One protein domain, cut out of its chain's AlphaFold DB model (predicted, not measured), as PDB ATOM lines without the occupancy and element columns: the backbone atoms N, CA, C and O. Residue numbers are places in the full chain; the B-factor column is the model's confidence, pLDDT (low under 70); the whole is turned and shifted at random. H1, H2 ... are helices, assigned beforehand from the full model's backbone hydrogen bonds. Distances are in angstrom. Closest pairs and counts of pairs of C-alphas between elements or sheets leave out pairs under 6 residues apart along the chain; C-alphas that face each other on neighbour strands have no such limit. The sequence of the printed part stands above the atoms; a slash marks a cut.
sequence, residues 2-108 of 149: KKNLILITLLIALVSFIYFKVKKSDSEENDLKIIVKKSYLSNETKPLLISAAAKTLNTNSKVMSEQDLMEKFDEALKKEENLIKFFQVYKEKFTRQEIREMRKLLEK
ATOM      1  N   LYS A   2     -27.173  58.194  63.759       66.00
ATOM      2  CA  LYS A   2     -26.397  59.239  64.477       66.00
ATOM      3  C   LYS A   2     -25.292  58.727  65.431       66.00
ATOM      4  O   LYS A   2     -24.248  59.359  65.527       66.00
ATOM      5  N   LYS A   3     -25.479  57.575  66.091       70.44
ATOM      6  CA  LYS A   3     -24.488  57.002  67.031       70.44
ATOM      7  C   LYS A   3     -23.176  56.563  66.355       70.44
ATOM      8  O   LYS A   3     -22.113  56.773  66.925       70.44
ATOM      9  N   ASN A   4     -23.241  56.038  65.128       74.44
ATOM     10  CA  ASN A   4     -22.044  55.600  64.394       74.44
ATOM     11  C   ASN A   4     -21.206  56.788  63.909       74.44
ATOM     12  O   ASN A   4     -19.984  56.708  63.900       74.44
ATOM     13  N   LEU A   5     -21.853  57.907  63.565       81.00
ATOM     14  CA  LEU A   5     -21.154  59.117  63.136       81.00
ATOM     15  C   LEU A   5     -20.335  59.725  64.285       81.00
ATOM     16  O   LEU A   5     -19.175  60.057  64.090       81.00
ATOM     17  N   ILE A   6     -20.899  59.790  65.498       85.88
ATOM     18  CA  ILE A   6     -20.201  60.302  66.692       85.88
ATOM     19  C   ILE A   6     -18.972  59.443  67.029       85.88
ATOM     20  O   ILE A   6     -17.909  59.981  67.341       85.88
ATOM     21  N   LEU A   7     -19.103  58.116  66.934       83.94
ATOM     22  CA  LEU A   7     -18.013  57.184  67.226       83.94
ATOM     23  C   LEU A   7     -16.843  57.343  66.241       83.94
ATOM     24  O   LEU A   7     -15.686  57.356  66.657       83.94
ATOM     25  N   ILE A   8     -17.143  57.525  64.950       86.56
ATOM     26  CA  ILE A   8     -16.134  57.755  63.908       86.56
ATOM     27  C   ILE A   8     -15.408  59.087  64.140       86.56
ATOM     28  O   ILE A   8     -14.180  59.128  64.080       86.56
ATOM     29  N   THR A   9     -16.127  60.164  64.476       86.50
ATOM     30  CA  THR A   9     -15.507  61.473  64.742       86.50
ATOM     31  C   THR A   9     -14.580  61.436  65.961       86.50
ATOM     32  O   THR A   9     -13.490  62.007  65.922       86.50
ATOM     33  N   LEU A  10     -14.967  60.724  67.026       86.94
ATOM     34  CA  LEU A  10     -14.125  60.527  68.212       86.94
ATOM     35  C   LEU A  10     -12.857  59.723  67.896       86.94
ATOM     36  O   LEU A  10     -11.775  60.085  68.357       86.94
ATOM     37  N   LEU A  11     -12.967  58.675  67.076       87.44
ATOM     38  CA  LEU A  11     -11.823  57.879  66.620       87.44
ATOM     39  C   LEU A  11     -10.836  58.714  65.797       87.44
ATOM     40  O   LEU A  11      -9.634  58.666  66.052       87.44
ATOM     41  N   ILE A  12     -11.330  59.534  64.866       88.69
ATOM     42  CA  ILE A  12     -10.486  60.432  64.063       88.69
ATOM     43  C   ILE A  12      -9.780  61.465  64.954       88.69
ATOM     44  O   ILE A  12      -8.584  61.712  64.779       88.69
ATOM     45  N   ALA A  13     -10.483  62.039  65.935       85.62
ATOM     46  CA  ALA A  13      -9.897  62.987  66.881       85.62
ATOM     47  C   ALA A  13      -8.802  62.336  67.744       85.62
ATOM     48  O   ALA A  13      -7.730  62.918  67.918       85.62
ATOM     49  N   LEU A  14      -9.029  61.110  68.226       88.44
ATOM     50  CA  LEU A  14      -8.058  60.359  69.024       88.44
ATOM     51  C   LEU A  14      -6.801  60.018  68.214       88.44
ATOM     52  O   LEU A  14      -5.688  60.264  68.675       88.44
ATOM     53  N   VAL A  15      -6.967  59.508  66.990       83.19
ATOM     54  CA  VAL A  15      -5.844  59.186  66.095       83.19
ATOM     55  C   VAL A  15      -5.051  60.447  65.752       83.19
ATOM     56  O   VAL A  15      -3.823  60.433  65.813       83.19
ATOM     57  N   SER A  16      -5.735  61.561  65.478       80.62
ATOM     58  CA  SER A  16      -5.088  62.851  65.206       80.62
ATOM     59  C   SER A  16      -4.310  63.369  66.418       80.62
ATOM     60  O   SER A  16      -3.192  63.858  66.270       80.62
ATOM     61  N   PHE A  17      -4.860  63.218  67.626       77.75
ATOM     62  CA  PHE A  17      -4.199  63.608  68.869       77.75
ATOM     63  C   PHE A  17      -2.958  62.754  69.160       77.75
ATOM     64  O   PHE A  17      -1.902  63.302  69.482       77.75
ATOM     65  N   ILE A  18      -3.052  61.430  68.999       72.56
ATOM     66  CA  ILE A  18      -1.921  60.507  69.175       72.56
ATOM     67  C   ILE A  18      -0.831  60.813  68.146       72.56
ATOM     68  O   ILE A  18       0.319  61.020  68.526       72.56
ATOM     69  N   TYR A  19      -1.188  60.922  66.864       73.38
ATOM     70  CA  TYR A  19      -0.242  61.247  65.798       73.38
ATOM     71  C   TYR A  19       0.449  62.594  66.040       73.38
ATOM     72  O   TYR A  19       1.670  62.701  65.918       73.38
ATOM     73  N   PHE A  20      -0.307  63.617  66.454       65.75
ATOM     74  CA  PHE A  20       0.261  64.915  66.797       65.75
ATOM     75  C   PHE A  20       1.211  64.816  67.991       65.75
ATOM     76  O   PHE A  20       2.302  65.371  67.932       65.75
ATOM     77  N   LYS A  21       0.851  64.084  69.053       63.91
ATOM     78  CA  LYS A  21       1.691  63.916  70.249       63.91
ATOM     79  C   LYS A  21       2.989  63.157  69.945       63.91
ATOM     80  O   LYS A  21       4.046  63.607  70.377       63.91
ATOM     81  N   VAL A  22       2.918  62.068  69.177       60.00
ATOM     82  CA  VAL A  22       4.084  61.262  68.768       60.00
ATOM     83  C   VAL A  22       5.028  62.099  67.908       60.00
ATOM     84  O   VAL A  22       6.170  62.329  68.293       60.00
ATOM     85  N   LYS A  23       4.516  62.722  66.840       62.03
ATOM     86  CA  LYS A  23       5.317  63.598  65.971       62.03
ATOM     87  C   LYS A  23       5.924  64.792  66.725       62.03
ATOM     88  O   LYS A  23       6.988  65.296  66.363       62.03
ATOM     89  N   LYS A  24       5.245  65.270  67.774       58.53
ATOM     90  CA  LYS A  24       5.713  66.362  68.640       58.53
ATOM     91  C   LYS A  24       6.874  65.919  69.542       58.53
ATOM     92  O   LYS A  24       7.828  66.684  69.687       58.53
ATOM     93  N   SER A  25       6.805  64.705  70.086       59.44
ATOM     94  CA  SER A  25       7.872  64.089  70.883       59.44
ATOM     95  C   SER A  25       9.122  63.832  70.038       59.44
ATOM     96  O   SER A  25      10.211  64.270  70.409       59.44
ATOM     97  N   ASP A  26       8.949  63.255  68.846       67.94
ATOM     98  CA  ASP A  26      10.060  62.882  67.959       67.94
ATOM     99  C   ASP A  26      10.863  64.103  67.478       67.94
ATOM    100  O   ASP A  26      12.086  64.058  67.356       67.94
ATOM    101  N   SER A  27      10.189  65.237  67.243       80.88
ATOM    102  CA  SER A  27      10.864  66.468  66.811       80.88
ATOM    103  C   SER A  27      11.697  67.114  67.918       80.88
ATOM    104  O   SER A  27      12.741  67.682  67.619       80.88
ATOM    105  N   GLU A  28      11.239  67.074  69.169       87.06
ATOM    106  CA  GLU A  28      11.973  67.689  70.282       87.06
ATOM    107  C   GLU A  28      13.195  66.859  70.657       87.06
ATOM    108  O   GLU A  28      14.279  67.399  70.861       87.06
ATOM    109  N   GLU A  29      13.038  65.539  70.699       89.06
ATOM    110  CA  GLU A  29      14.149  64.642  70.978       89.06
ATOM    111  C   GLU A  29      15.234  64.742  69.904       89.06
ATOM    112  O   GLU A  29      16.422  64.770  70.219       89.06
ATOM    113  N   ASN A  30      14.844  64.878  68.634       90.81
ATOM    114  CA  ASN A  30      15.795  65.125  67.559       90.81
ATOM    115  C   ASN A  30      16.524  66.472  67.718       90.81
ATOM    116  O   ASN A  30      17.742  66.533  67.549       90.81
ATOM    117  N   ASP A  31      15.812  67.541  68.090       93.56
ATOM    118  CA  ASP A  31      16.429  68.845  68.357       93.56
ATOM    119  C   ASP A  31      17.448  68.748  69.509       93.56
ATOM    120  O   ASP A  31      18.572  69.237  69.386       93.56
ATOM    121  N   LEU A  32      17.106  68.037  70.585       93.06
ATOM    122  CA  LEU A  32      18.000  67.787  71.719       93.06
ATOM    123  C   LEU A  32      19.207  66.920  71.341       93.06
ATOM    124  O   LEU A  32      20.331  67.236  71.731       93.06
ATOM    125  N   LYS A  33      19.014  65.873  70.528       90.75
ATOM    126  CA  LYS A  33      20.112  65.063  69.969       90.75
ATOM    127  C   LYS A  33      21.099  65.943  69.208       90.75
ATOM    128  O   LYS A  33      22.308  65.805  69.390       90.75
ATOM    129  N   ILE A  34      20.602  66.863  68.382       90.25
ATOM    130  CA  ILE A  34      21.442  67.804  67.632       90.25
ATOM    131  C   ILE A  34      22.175  68.753  68.581       90.25
ATOM    132  O   ILE A  34      23.377  68.952  68.409       90.25
ATOM    133  N   ILE A  35      21.487  69.308  69.584       91.62
ATOM    134  CA  ILE A  35      22.088  70.212  70.573       91.62
ATOM    135  C   ILE A  35      23.245  69.534  71.300       91.62
ATOM    136  O   ILE A  35      24.346  70.081  71.317       91.62
ATOM    137  N   VAL A  36      23.030  68.334  71.843       90.25
ATOM    138  CA  VAL A  36      24.062  67.594  72.581       90.25
ATOM    139  C   VAL A  36      25.243  67.280  71.666       90.25
ATOM    140  O   VAL A  36      26.384  67.599  71.997       90.25
ATOM    141  N   LYS A  37      24.991  66.744  70.465       86.00
ATOM    142  CA  LYS A  37      26.069  66.424  69.519       86.00
ATOM    143  C   LYS A  37      26.864  67.661  69.111       86.00
ATOM    144  O   LYS A  37      28.086  67.621  69.116       86.00
ATOM    145  N   LYS A  38      26.204  68.774  68.788       85.56
ATOM    146  CA  LYS A  38      26.910  70.006  68.414       85.56
ATOM    147  C   LYS A  38      27.651  70.647  69.583       85.56
ATOM    148  O   LYS A  38      28.679  71.259  69.343       85.56
ATOM    149  N   SER A  39      27.148  70.512  70.807       84.38
ATOM    150  CA  SER A  39      27.758  71.139  71.985       84.38
ATOM    151  C   SER A  39      28.981  70.383  72.496       84.38
ATOM    152  O   SER A  39      29.857  71.003  73.089       84.38
ATOM    153  N   TYR A  40      29.048  69.066  72.274       81.94
ATOM    154  CA  TYR A  40      30.090  68.226  72.870       81.94
ATOM    155  C   TYR A  40      30.907  67.409  71.864       81.94
ATOM    156  O   TYR A  40      32.071  67.145  72.128       81.94
ATOM    157  N   LEU A  41      30.342  67.052  70.708       77.25
ATOM    158  CA  LEU A  41      30.978  66.173  69.711       77.25
ATOM    159  C   LEU A  41      31.385  66.892  68.420       77.25
ATOM    160  O   LEU A  41      31.858  66.257  67.480       77.25
ATOM    161  N   SER A  42      31.167  68.205  68.324       78.94
ATOM    162  CA  SER A  42      31.630  68.962  67.162       78.94
ATOM    163  C   SER A  42      33.115  69.294  67.286       78.94
ATOM    164  O   SER A  42      33.627  69.528  68.383       78.94
ATOM    165  N   ASN A  43      33.809  69.374  66.149       76.81
ATOM    166  CA  ASN A  43      35.212  69.795  66.119       76.81
ATOM    167  C   ASN A  43      35.390  71.195  66.719       76.81
ATOM    168  O   ASN A  43      36.432  71.504  67.289       76.81
ATOM    169  N   GLU A  44      34.370  72.039  66.599       74.25
ATOM    170  CA  GLU A  44      34.399  73.424  67.051       74.25
ATOM    171  C   GLU A  44      34.162  73.570  68.553       74.25
ATOM    172  O   GLU A  44      34.588  74.560  69.136       74.25
ATOM    173  N   THR A  45      33.539  72.579  69.191       71.88
ATOM    174  CA  THR A  45      33.355  72.527  70.648       71.88
ATOM    175  C   THR A  45      34.354  71.610  71.346       71.88
ATOM    176  O   THR A  45      34.429  71.618  72.573       71.88
ATOM    177  N   LYS A  46      35.164  70.854  70.594       78.19
ATOM    178  CA  LYS A  46      36.200  69.963  71.134       78.19
ATOM    179  C   LYS A  46      37.142  70.648  72.142       78.19
ATOM    180  O   LYS A  46      37.402  70.039  73.177       78.19
ATOM    181  N   PRO A  47      37.589  71.908  71.946       75.31
ATOM    182  CA  PRO A  47      38.389  72.613  72.953       75.31
ATOM    183  C   PRO A  47      37.709  72.755  74.328       75.31
ATOM    184  O   PRO A  47      38.377  72.696  75.358       75.31
ATOM    185  N   LEU A  48      36.379  72.906  74.366       73.06
ATOM    186  CA  LEU A  48      35.620  72.990  75.620       73.06
ATOM    187  C   LEU A  48      35.569  71.632  76.329       73.06
ATOM    188  O   LEU A  48      35.730  71.572  77.548       73.06
ATOM    189  N   LEU A  49      35.391  70.547  75.570       79.25
ATOM    190  CA  LEU A  49      35.421  69.187  76.109       79.25
ATOM    191  C   LEU A  49      36.807  68.837  76.666       79.25
ATOM    192  O   LEU A  49      36.894  68.290  77.761       79.25
ATOM    193  N   ILE A  50      37.875  69.218  75.958       78.31
ATOM    194  CA  ILE A  50      39.268  69.081  76.409       78.31
ATOM    195  C   ILE A  50      39.476  69.798  77.747       78.31
ATOM    196  O   ILE A  50      39.952  69.202  78.710       78.31
ATOM    197  N   SER A  51      39.045  71.059  77.853       74.62
ATOM    198  CA  SER A  51      39.164  71.819  79.103       74.62
ATOM    199  C   SER A  51      38.415  71.152  80.267       74.62
ATOM    200  O   SER A  51      38.945  71.073  81.381       74.62
ATOM    201  N   ALA A  52      37.214  70.616  80.019       80.25
ATOM    202  CA  ALA A  52      36.461  69.867  81.021       80.25
ATOM    203  C   ALA A  52      37.174  68.562  81.427       80.25
ATOM    204  O   ALA A  52      37.310  68.289  82.620       80.25
ATOM    205  N   ALA A  53      37.682  67.798  80.455       81.44
ATOM    206  CA  ALA A  53      38.427  66.560  80.675       81.44
ATOM    207  C   ALA A  53      39.691  66.794  81.518       81.44
ATOM    208  O   ALA A  53      39.903  66.101  82.516       81.44
ATOM    209  N   ALA A  54      40.480  67.821  81.190       77.38
ATOM    210  CA  ALA A  54      41.665  68.207  81.951       77.38
ATOM    211  C   ALA A  54      41.328  68.535  83.415       77.38
ATOM    212  O   ALA A  54      42.020  68.095  84.336       77.38
ATOM    213  N   LYS A  55      40.221  69.254  83.656       77.75
ATOM    214  CA  LYS A  55      39.750  69.554  85.015       77.75
ATOM    215  C   LYS A  55      39.361  68.281  85.775       77.75
ATOM    216  O   LYS A  55      39.759  68.129  86.927       77.75
ATOM    217  N   THR A  56      38.645  67.355  85.137       79.75
ATOM    218  CA  THR A  56      38.232  66.077  85.744       79.75
ATOM    219  C   THR A  56      39.422  65.173  86.086       79.75
ATOM    220  O   THR A  56      39.437  64.557  87.155       79.75
ATOM    221  N   LEU A  57      40.440  65.118  85.224       78.44
ATOM    222  CA  LEU A  57      41.665  64.341  85.450       78.44
ATOM    223  C   LEU A  57      42.579  64.940  86.526       78.44
ATOM    224  O   LEU A  57      43.368  64.219  87.122       78.44
ATOM    225  N   ASN A  58      42.491  66.243  86.791       70.62
ATOM    226  CA  ASN A  58      43.216  66.856  87.908       70.62
ATOM    227  C   ASN A  58      42.547  66.568  89.262       70.62
ATOM    228  O   ASN A  58      43.217  66.614  90.289       70.62
ATOM    229  N   THR A  59      41.246  66.255  89.272       71.94
ATOM    230  CA  THR A  59      40.491  65.935  90.497       71.94
ATOM    231  C   THR A  59      40.460  64.448  90.858       71.94
ATOM    232  O   THR A  59      40.183  64.120  92.006       71.94
ATOM    233  N   ASN A  60      40.748  63.551  89.911       65.56
ATOM    234  CA  ASN A  60      40.818  62.106  90.138       65.56
ATOM    235  C   ASN A  60      42.238  61.624  89.839       65.56
ATOM    236  O   ASN A  60      42.787  61.979  88.801       65.56
ATOM    237  N   SER A  61      42.834  60.823  90.724       58.84
ATOM    238  CA  SER A  61      44.161  60.228  90.525       58.84
ATOM    239  C   SER A  61      44.277  59.647  89.108       58.84
ATOM    240  O   SER A  61      43.490  58.796  88.703       58.84
ATOM    241  N   LYS A  62      45.210  60.190  88.317       61.59
ATOM    242  CA  LYS A  62      45.319  59.960  86.870       61.59
ATOM    243  C   LYS A  62      45.532  58.475  86.550       61.59
ATOM    244  O   LYS A  62      46.591  57.938  86.856       61.59
ATOM    245  N   VAL A  63      44.563  57.842  85.881       67.94
ATOM    246  CA  VAL A  63      44.701  56.475  85.322       67.94
ATOM    247  C   VAL A  63      44.518  56.447  83.795       67.94
ATOM    248  O   VAL A  63      44.774  55.427  83.165       67.94
ATOM    249  N   MET A  64      44.108  57.553  83.162       79.25
ATOM    250  CA  MET A  64      43.872  57.600  81.711       79.25
ATOM    251  C   MET A  64      44.354  58.901  81.069       79.25
ATOM    252  O   MET A  64      44.404  59.941  81.732       79.25
ATOM    253  N   SER A  65      44.691  58.835  79.777       81.19
ATOM    254  CA  SER A  65      45.018  60.018  78.983       81.19
ATOM    255  C   SER A  65      43.758  60.827  78.645       81.19
ATOM    256  O   SER A  65      42.637  60.313  78.669       81.19
ATOM    257  N   GLU A  66      43.933  62.108  78.318       79.56
ATOM    258  CA  GLU A  66      42.836  62.974  77.870       79.56
ATOM    259  C   GLU A  66      42.187  62.449  76.583       79.56
ATOM    260  O   GLU A  66      40.964  62.475  76.449       79.56
ATOM    261  N   GLN A  67      42.995  61.921  75.661       81.31
ATOM    262  CA  GLN A  67      42.505  61.365  74.406       81.31
ATOM    263  C   GLN A  67      41.632  60.127  74.637       81.31
ATOM    264  O   GLN A  67      40.515  60.081  74.124       81.31
ATOM    265  N   ASP A  68      42.075  59.192  75.483       83.62
ATOM    266  CA  ASP A  68      41.281  58.006  75.830       83.62
ATOM    267  C   ASP A  68      39.970  58.390  76.528       83.62
ATOM    268  O   ASP A  68      38.932  57.759  76.329       83.62
ATOM    269  N   LEU A  69      40.000  59.430  77.367       83.19
ATOM    270  CA  LEU A  69      38.806  59.934  78.043       83.19
ATOM    271  C   LEU A  69      37.808  60.536  77.046       83.19
ATOM    272  O   LEU A  69      36.610  60.278  77.166       83.19
ATOM    273  N   MET A  70      38.284  61.291  76.052       83.56
ATOM    274  CA  MET A  70      37.435  61.822  74.981       83.56
ATOM    275  C   MET A  70      36.819  60.704  74.136       83.56
ATOM    276  O   MET A  70      35.616  60.725  73.897       83.56
ATOM    277  N   GLU A  71      37.597  59.696  73.738       85.25
ATOM    278  CA  GLU A  71      37.079  58.565  72.956       85.25
ATOM    279  C   GLU A  71      36.009  57.783  73.732       85.25
ATOM    280  O   GLU A  71      34.925  57.508  73.209       85.25
ATOM    281  N   LYS A  72      36.245  57.511  75.023       86.50
ATOM    282  CA  LYS A  72      35.234  56.873  75.880       86.50
ATOM    283  C   LYS A  72      33.997  57.741  76.085       86.50
ATOM    284  O   LYS A  72      32.898  57.204  76.229       86.50
ATOM    285  N   PHE A  73      34.146  59.062  76.110       87.31
ATOM    286  CA  PHE A  73      33.014  59.978  76.189       87.31
ATOM    287  C   PHE A  73      32.172  59.948  74.904       87.31
ATOM    288  O   PHE A  73      30.945  59.835  74.982       87.31
ATOM    289  N   ASP A  74      32.812  59.948  73.733       85.38
ATOM    290  CA  ASP A  74      32.146  59.806  72.434       85.38
ATOM    291  C   ASP A  74      31.358  58.491  72.348       85.38
ATOM    292  O   ASP A  74      30.213  58.467  71.890       85.38
ATOM    293  N   GLU A  75      31.938  57.385  72.821       87.38
ATOM    294  CA  GLU A  75      31.251  56.094  72.919       87.38
ATOM    295  C   GLU A  75      30.094  56.116  73.918       87.38
ATOM    296  O   GLU A  75      29.008  55.608  73.623       87.38
ATOM    297  N   ALA A  76      30.288  56.731  75.086       87.81
ATOM    298  CA  ALA A  76      29.245  56.856  76.093       87.81
ATOM    299  C   ALA A  76      28.040  57.650  75.568       87.81
ATOM    300  O   ALA A  76      26.904  57.275  75.859       87.81
ATOM    301  N   LEU A  77      28.263  58.688  74.755       85.19
ATOM    302  CA  LEU A  77      27.206  59.485  74.127       85.19
ATOM    303  C   LEU A  77      26.459  58.766  72.995       85.19
ATOM    304  O   LEU A  77      25.378  59.210  72.609       85.19
ATOM    305  N   LYS A  78      26.980  57.648  72.474       84.62
ATOM    306  CA  LYS A  78      26.218  56.782  71.553       84.62
ATOM    307  C   LYS A  78      25.134  55.986  72.281       84.62
ATOM    308  O   LYS A  78      24.192  55.533  71.636       84.62
ATOM    309  N   LYS A  79      25.245  55.820  73.605       85.38
ATOM    310  CA  LYS A  79      24.245  55.119  74.418       85.38
ATOM    311  C   LYS A  79      23.068  56.040  74.724       85.38
ATOM    312  O   LYS A  79      23.235  57.125  75.284       85.38
ATOM    313  N   GLU A  80      21.866  55.575  74.399       83.94
ATOM    314  CA  GLU A  80      20.622  56.333  74.562       83.94
ATOM    315  C   GLU A  80      20.379  56.781  76.013       83.94
ATOM    316  O   GLU A  80      20.030  57.933  76.255       83.94
ATOM    317  N   GLU A  81      20.684  55.923  76.986       88.56
ATOM    318  CA  GLU A  81      20.587  56.221  78.423       88.56
ATOM    319  C   GLU A  81      21.390  57.460  78.854       88.56
ATOM    320  O   GLU A  81      20.964  58.208  79.734       88.56
ATOM    321  N   ASN A  82      22.542  57.714  78.228       88.94
ATOM    322  CA  ASN A  82      23.356  58.884  78.539       88.94
ATOM    323  C   ASN A  82      22.813  60.126  77.840       88.94
ATOM    324  O   ASN A  82      22.778  61.187  78.456       88.94
ATOM    325  N   LEU A  83      22.313  60.001  76.607       87.00
ATOM    326  CA  LEU A  83      21.631  61.100  75.918       87.00
ATOM    327  C   LEU A  83      20.404  61.586  76.697       87.00
ATOM    328  O   LEU A  83      20.215  62.792  76.843       87.00
ATOM    329  N   ILE A  84      19.620  60.667  77.267       87.38
ATOM    330  CA  ILE A  84      18.445  61.005  78.081       87.38
ATOM    331  C   ILE A  84      18.827  61.868  79.291       87.38
ATOM    332  O   ILE A  84      18.120  62.834  79.586       87.38
ATOM    333  N   LYS A  85      19.967  61.595  79.947       90.25
ATOM    334  CA  LYS A  85      20.463  62.430  81.057       90.25
ATOM    335  C   LYS A  85      20.694  63.871  80.608       90.25
ATOM    336  O   LYS A  85      20.276  64.797  81.294       90.25
ATOM    337  N   PHE A  86      21.299  64.072  79.435       89.75
ATOM    338  CA  PHE A  86      21.450  65.414  78.874       89.75
ATOM    339  C   PHE A  86      20.093  66.041  78.547       89.75
ATOM    340  O   PHE A  86      19.869  67.203  78.872       89.75
ATOM    341  N   PHE A  87      19.170  65.292  77.939       92.12
ATOM    342  CA  PHE A  87      17.851  65.813  77.566       92.12
ATOM    343  C   PHE A  87      17.084  66.330  78.771       92.12
ATOM    344  O   PHE A  87      16.458  67.383  78.679       92.12
ATOM    345  N   GLN A  88      17.152  65.613  79.891       92.31
ATOM    346  CA  GLN A  88      16.484  66.009  81.121       92.31
ATOM    347  C   GLN A  88      16.964  67.385  81.607       92.31
ATOM    348  O   GLN A  88      16.128  68.239  81.890       92.31
ATOM    349  N   VAL A  89      18.275  67.652  81.579       92.62
ATOM    350  CA  VAL A  89      18.840  68.961  81.964       92.62
ATOM    351  C   VAL A  89      18.247  70.104  81.134       92.62
ATOM    352  O   VAL A  89      17.921  71.158  81.677       92.62
ATOM    353  N   TYR A  90      18.064  69.907  79.823       92.75
ATOM    354  CA  TYR A  90      17.438  70.926  78.974       92.75
ATOM    355  C   TYR A  90      15.933  71.046  79.231       92.75
ATOM    356  O   TYR A  90      15.427  72.159  79.350       92.75
ATOM    357  N   LYS A  91      15.219  69.922  79.349       92.25
ATOM    358  CA  LYS A  91      13.759  69.902  79.552       92.25
ATOM    359  C   LYS A  91      13.324  70.514  80.886       92.25
ATOM    360  O   LYS A  91      12.212  71.016  80.983       92.25
ATOM    361  N   GLU A  92      14.190  70.498  81.896       95.00
ATOM    362  CA  GLU A  92      13.937  71.135  83.195       95.00
ATOM    363  C   GLU A  92      14.053  72.666  83.161       95.00
ATOM    364  O   GLU A  92      13.533  73.341  84.050       95.00
ATOM    365  N   LYS A  93      14.761  73.228  82.173       95.06
ATOM    366  CA  LYS A  93      15.097  74.662  82.124       95.06
ATOM    367  C   LYS A  93      14.481  75.399  80.948       95.06
ATOM    368  O   LYS A  93      14.270  76.602  81.046       95.06
ATOM    369  N   PHE A  94      14.217  74.694  79.856       94.62
ATOM    370  CA  PHE A  94      13.807  75.289  78.599       94.62
ATOM    371  C   PHE A  94      12.498  74.688  78.127       94.62
ATOM    372  O   PHE A  94      12.278  73.475  78.140       94.62
ATOM    373  N   THR A  95      11.640  75.558  77.625       93.88
ATOM    374  CA  THR A  95      10.484  75.152  76.849       93.88
ATOM    375  C   THR A  95      10.926  74.519  75.531       93.88
ATOM    376  O   THR A  95      12.006  74.765  74.989       93.88
ATOM    377  N   ARG A  96      10.021  73.747  74.931       90.56
ATOM    378  CA  ARG A  96      10.233  73.151  73.609       90.56
ATOM    379  C   ARG A  96      10.561  74.183  72.522       90.56
ATOM    380  O   ARG A  96      11.311  73.878  71.596       90.56
ATOM    381  N   GLN A  97       9.982  75.384  72.594       92.31
ATOM    382  CA  GLN A  97      10.272  76.437  71.620       92.31
ATOM    383  C   GLN A  97      11.711  76.942  71.770       92.31
ATOM    384  O   GLN A  97      12.421  77.028  70.771       92.31
ATOM    385  N   GLU A  98      12.154  77.188  73.003       94.12
ATOM    386  CA  GLU A  98      13.523  77.622  73.297       94.12
ATOM    387  C   GLU A  98      14.549  76.557  72.901       94.12
ATOM    388  O   GLU A  98      15.564  76.885  72.291       94.12
ATOM    389  N   ILE A  99      14.257  75.270  73.130       94.81
ATOM    390  CA  ILE A  99      15.083  74.151  72.641       94.81
ATOM    391  C   ILE A  99      15.241  74.232  71.114       94.81
ATOM    392  O   ILE A  99      16.351  74.171  70.581       94.81
ATOM    393  N   ARG A 100      14.145  74.440  70.381       93.50
ATOM    394  CA  ARG A 100      14.190  74.539  68.915       93.50
ATOM    395  C   ARG A 100      14.962  75.769  68.428       93.50
ATOM    396  O   ARG A 100      15.647  75.707  67.403       93.50
ATOM    397  N   GLU A 101      14.846  76.895  69.123       94.44
ATOM    398  CA  GLU A 101      15.601  78.115  68.820       94.44
ATOM    399  C   GLU A 101      17.091  77.956  69.124       94.44
ATOM    400  O   GLU A 101      17.926  78.337  68.301       94.44
ATOM    401  N   MET A 102      17.433  77.291  70.225       93.06
ATOM    402  CA  MET A 102      18.805  76.942  70.576       93.06
ATOM    403  C   MET A 102      19.437  76.076  69.487       93.06
ATOM    404  O   MET A 102      20.486  76.427  68.955       93.06
ATOM    405  N   ARG A 103      18.747  75.020  69.043       93.38
ATOM    406  CA  ARG A 103      19.175  74.192  67.904       93.38
ATOM    407  C   ARG A 103      19.466  75.027  66.650       93.38
ATOM    408  O   ARG A 103      20.481  74.805  65.995       93.38
ATOM    409  N   LYS A 104      18.618  76.013  66.322       92.56
ATOM    410  CA  LYS A 104      18.859  76.937  65.190       92.56
ATOM    411  C   LYS A 104      20.095  77.809  65.409       92.56
ATOM    412  O   LYS A 104      20.835  78.062  64.463       92.56
ATOM    413  N   LEU A 105      20.319  78.290  66.629       90.56
ATOM    414  CA  LEU A 105      21.474  79.121  66.964       90.56
ATOM    415  C   LEU A 105      22.793  78.358  66.781       90.56
ATOM    416  O   LEU A 105      23.721  78.907  66.189       90.56
ATOM    417  N   LEU A 106      22.840  77.080  67.172       88.31
ATOM    418  CA  LEU A 106      24.008  76.199  67.006       88.31
ATOM    419  C   LEU A 106      24.379  75.908  65.536       88.31
ATOM    420  O   LEU A 106      25.432  75.338  65.237       88.31
ATOM    421  N   GLU A 107      23.506  76.242  64.591       86.25
ATOM    422  CA  GLU A 107      23.765  76.121  63.154       86.25
ATOM    423  C   GLU A 107      24.278  77.424  62.535       86.25
ATOM    424  O   GLU A 107      24.751  77.413  61.398       86.25
ATOM    425  N   LYS A 108      24.235  78.545  63.264       89.44
ATOM    426  CA  LYS A 108      24.698  79.828  62.737       89.44
ATOM    427  C   LYS A 108      26.234  79.868  62.651       89.44
ATOM    428  O   LYS A 108      26.906  79.465  63.603       89.44
TER     429      LYS A 108
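This is residues 2 to 108 of the 149 residues of the protein "Putative secreted protein" of Criblamydia sequanensis CRIB-18 (UniProt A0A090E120). One very long helix, H1, sticks out as a bare arm with residues 2 to 23, and four shorter helices gather round its other end. H4 and H5 pack across H1 there, H2 makes a corner past its end, and H3 folds back from H2 toward H4. The printed part has 107 residues with five named helices, H1 to H5 in chain order, and no named strand: all helix. It is extended, with a radius of gyration of the C-alphas of 20.6 A and spans of 75 by 30 by 21 A, the arm making much of the length.

H1, residues 2 to 40, runs 57.8 A from C-alpha 2 at (-26.397, 59.239, 64.477) to C-alpha 40 at (30.090, 68.226, 72.870). H2 is residues 46 to 59, 20.2 A; H3 is residues 66 to 78, 18.8 A; H4 is residues 80 to 91, 16.0 A. H5, residues 96 to 105, 14.4 A, ends at C-alpha 105 (21.474, 79.121, 66.964).

H1 touches H5 with residues 28 to 35 alone, closest at the C-alphas of Ile 35 and Arg 103, 5.6 A, at a steep tilt of 40 degrees, the same way. With residues 29 to 36 alone it touches H4, closest at the C-alphas of Leu 32 and Phe 87, 6.2 A, about perpendicular at 82 degrees. H1 and H2 only just touch, with 3 pairs of C-alphas within 8 A, and only at the corner. H2 and H3 touch, closest at the C-alphas of Ala 53 and Glu 66, 6.3 A. H1 and H3 are near each other; H3 and H5 are apart. Every O i to N i+4 pair is within hydrogen-bond range in H1, H2, H3 and H5; in H4, 7 of 8.

The C-alphas of Lys 2 and Ser 61 are the two farthest apart, 75.2 A. The printed part has no cut, and no link is long. Residues 58 to 64 also stand free. The model's pLDDT is under 70 at residue 2, residues 20 to 26 and residues 60 to 63.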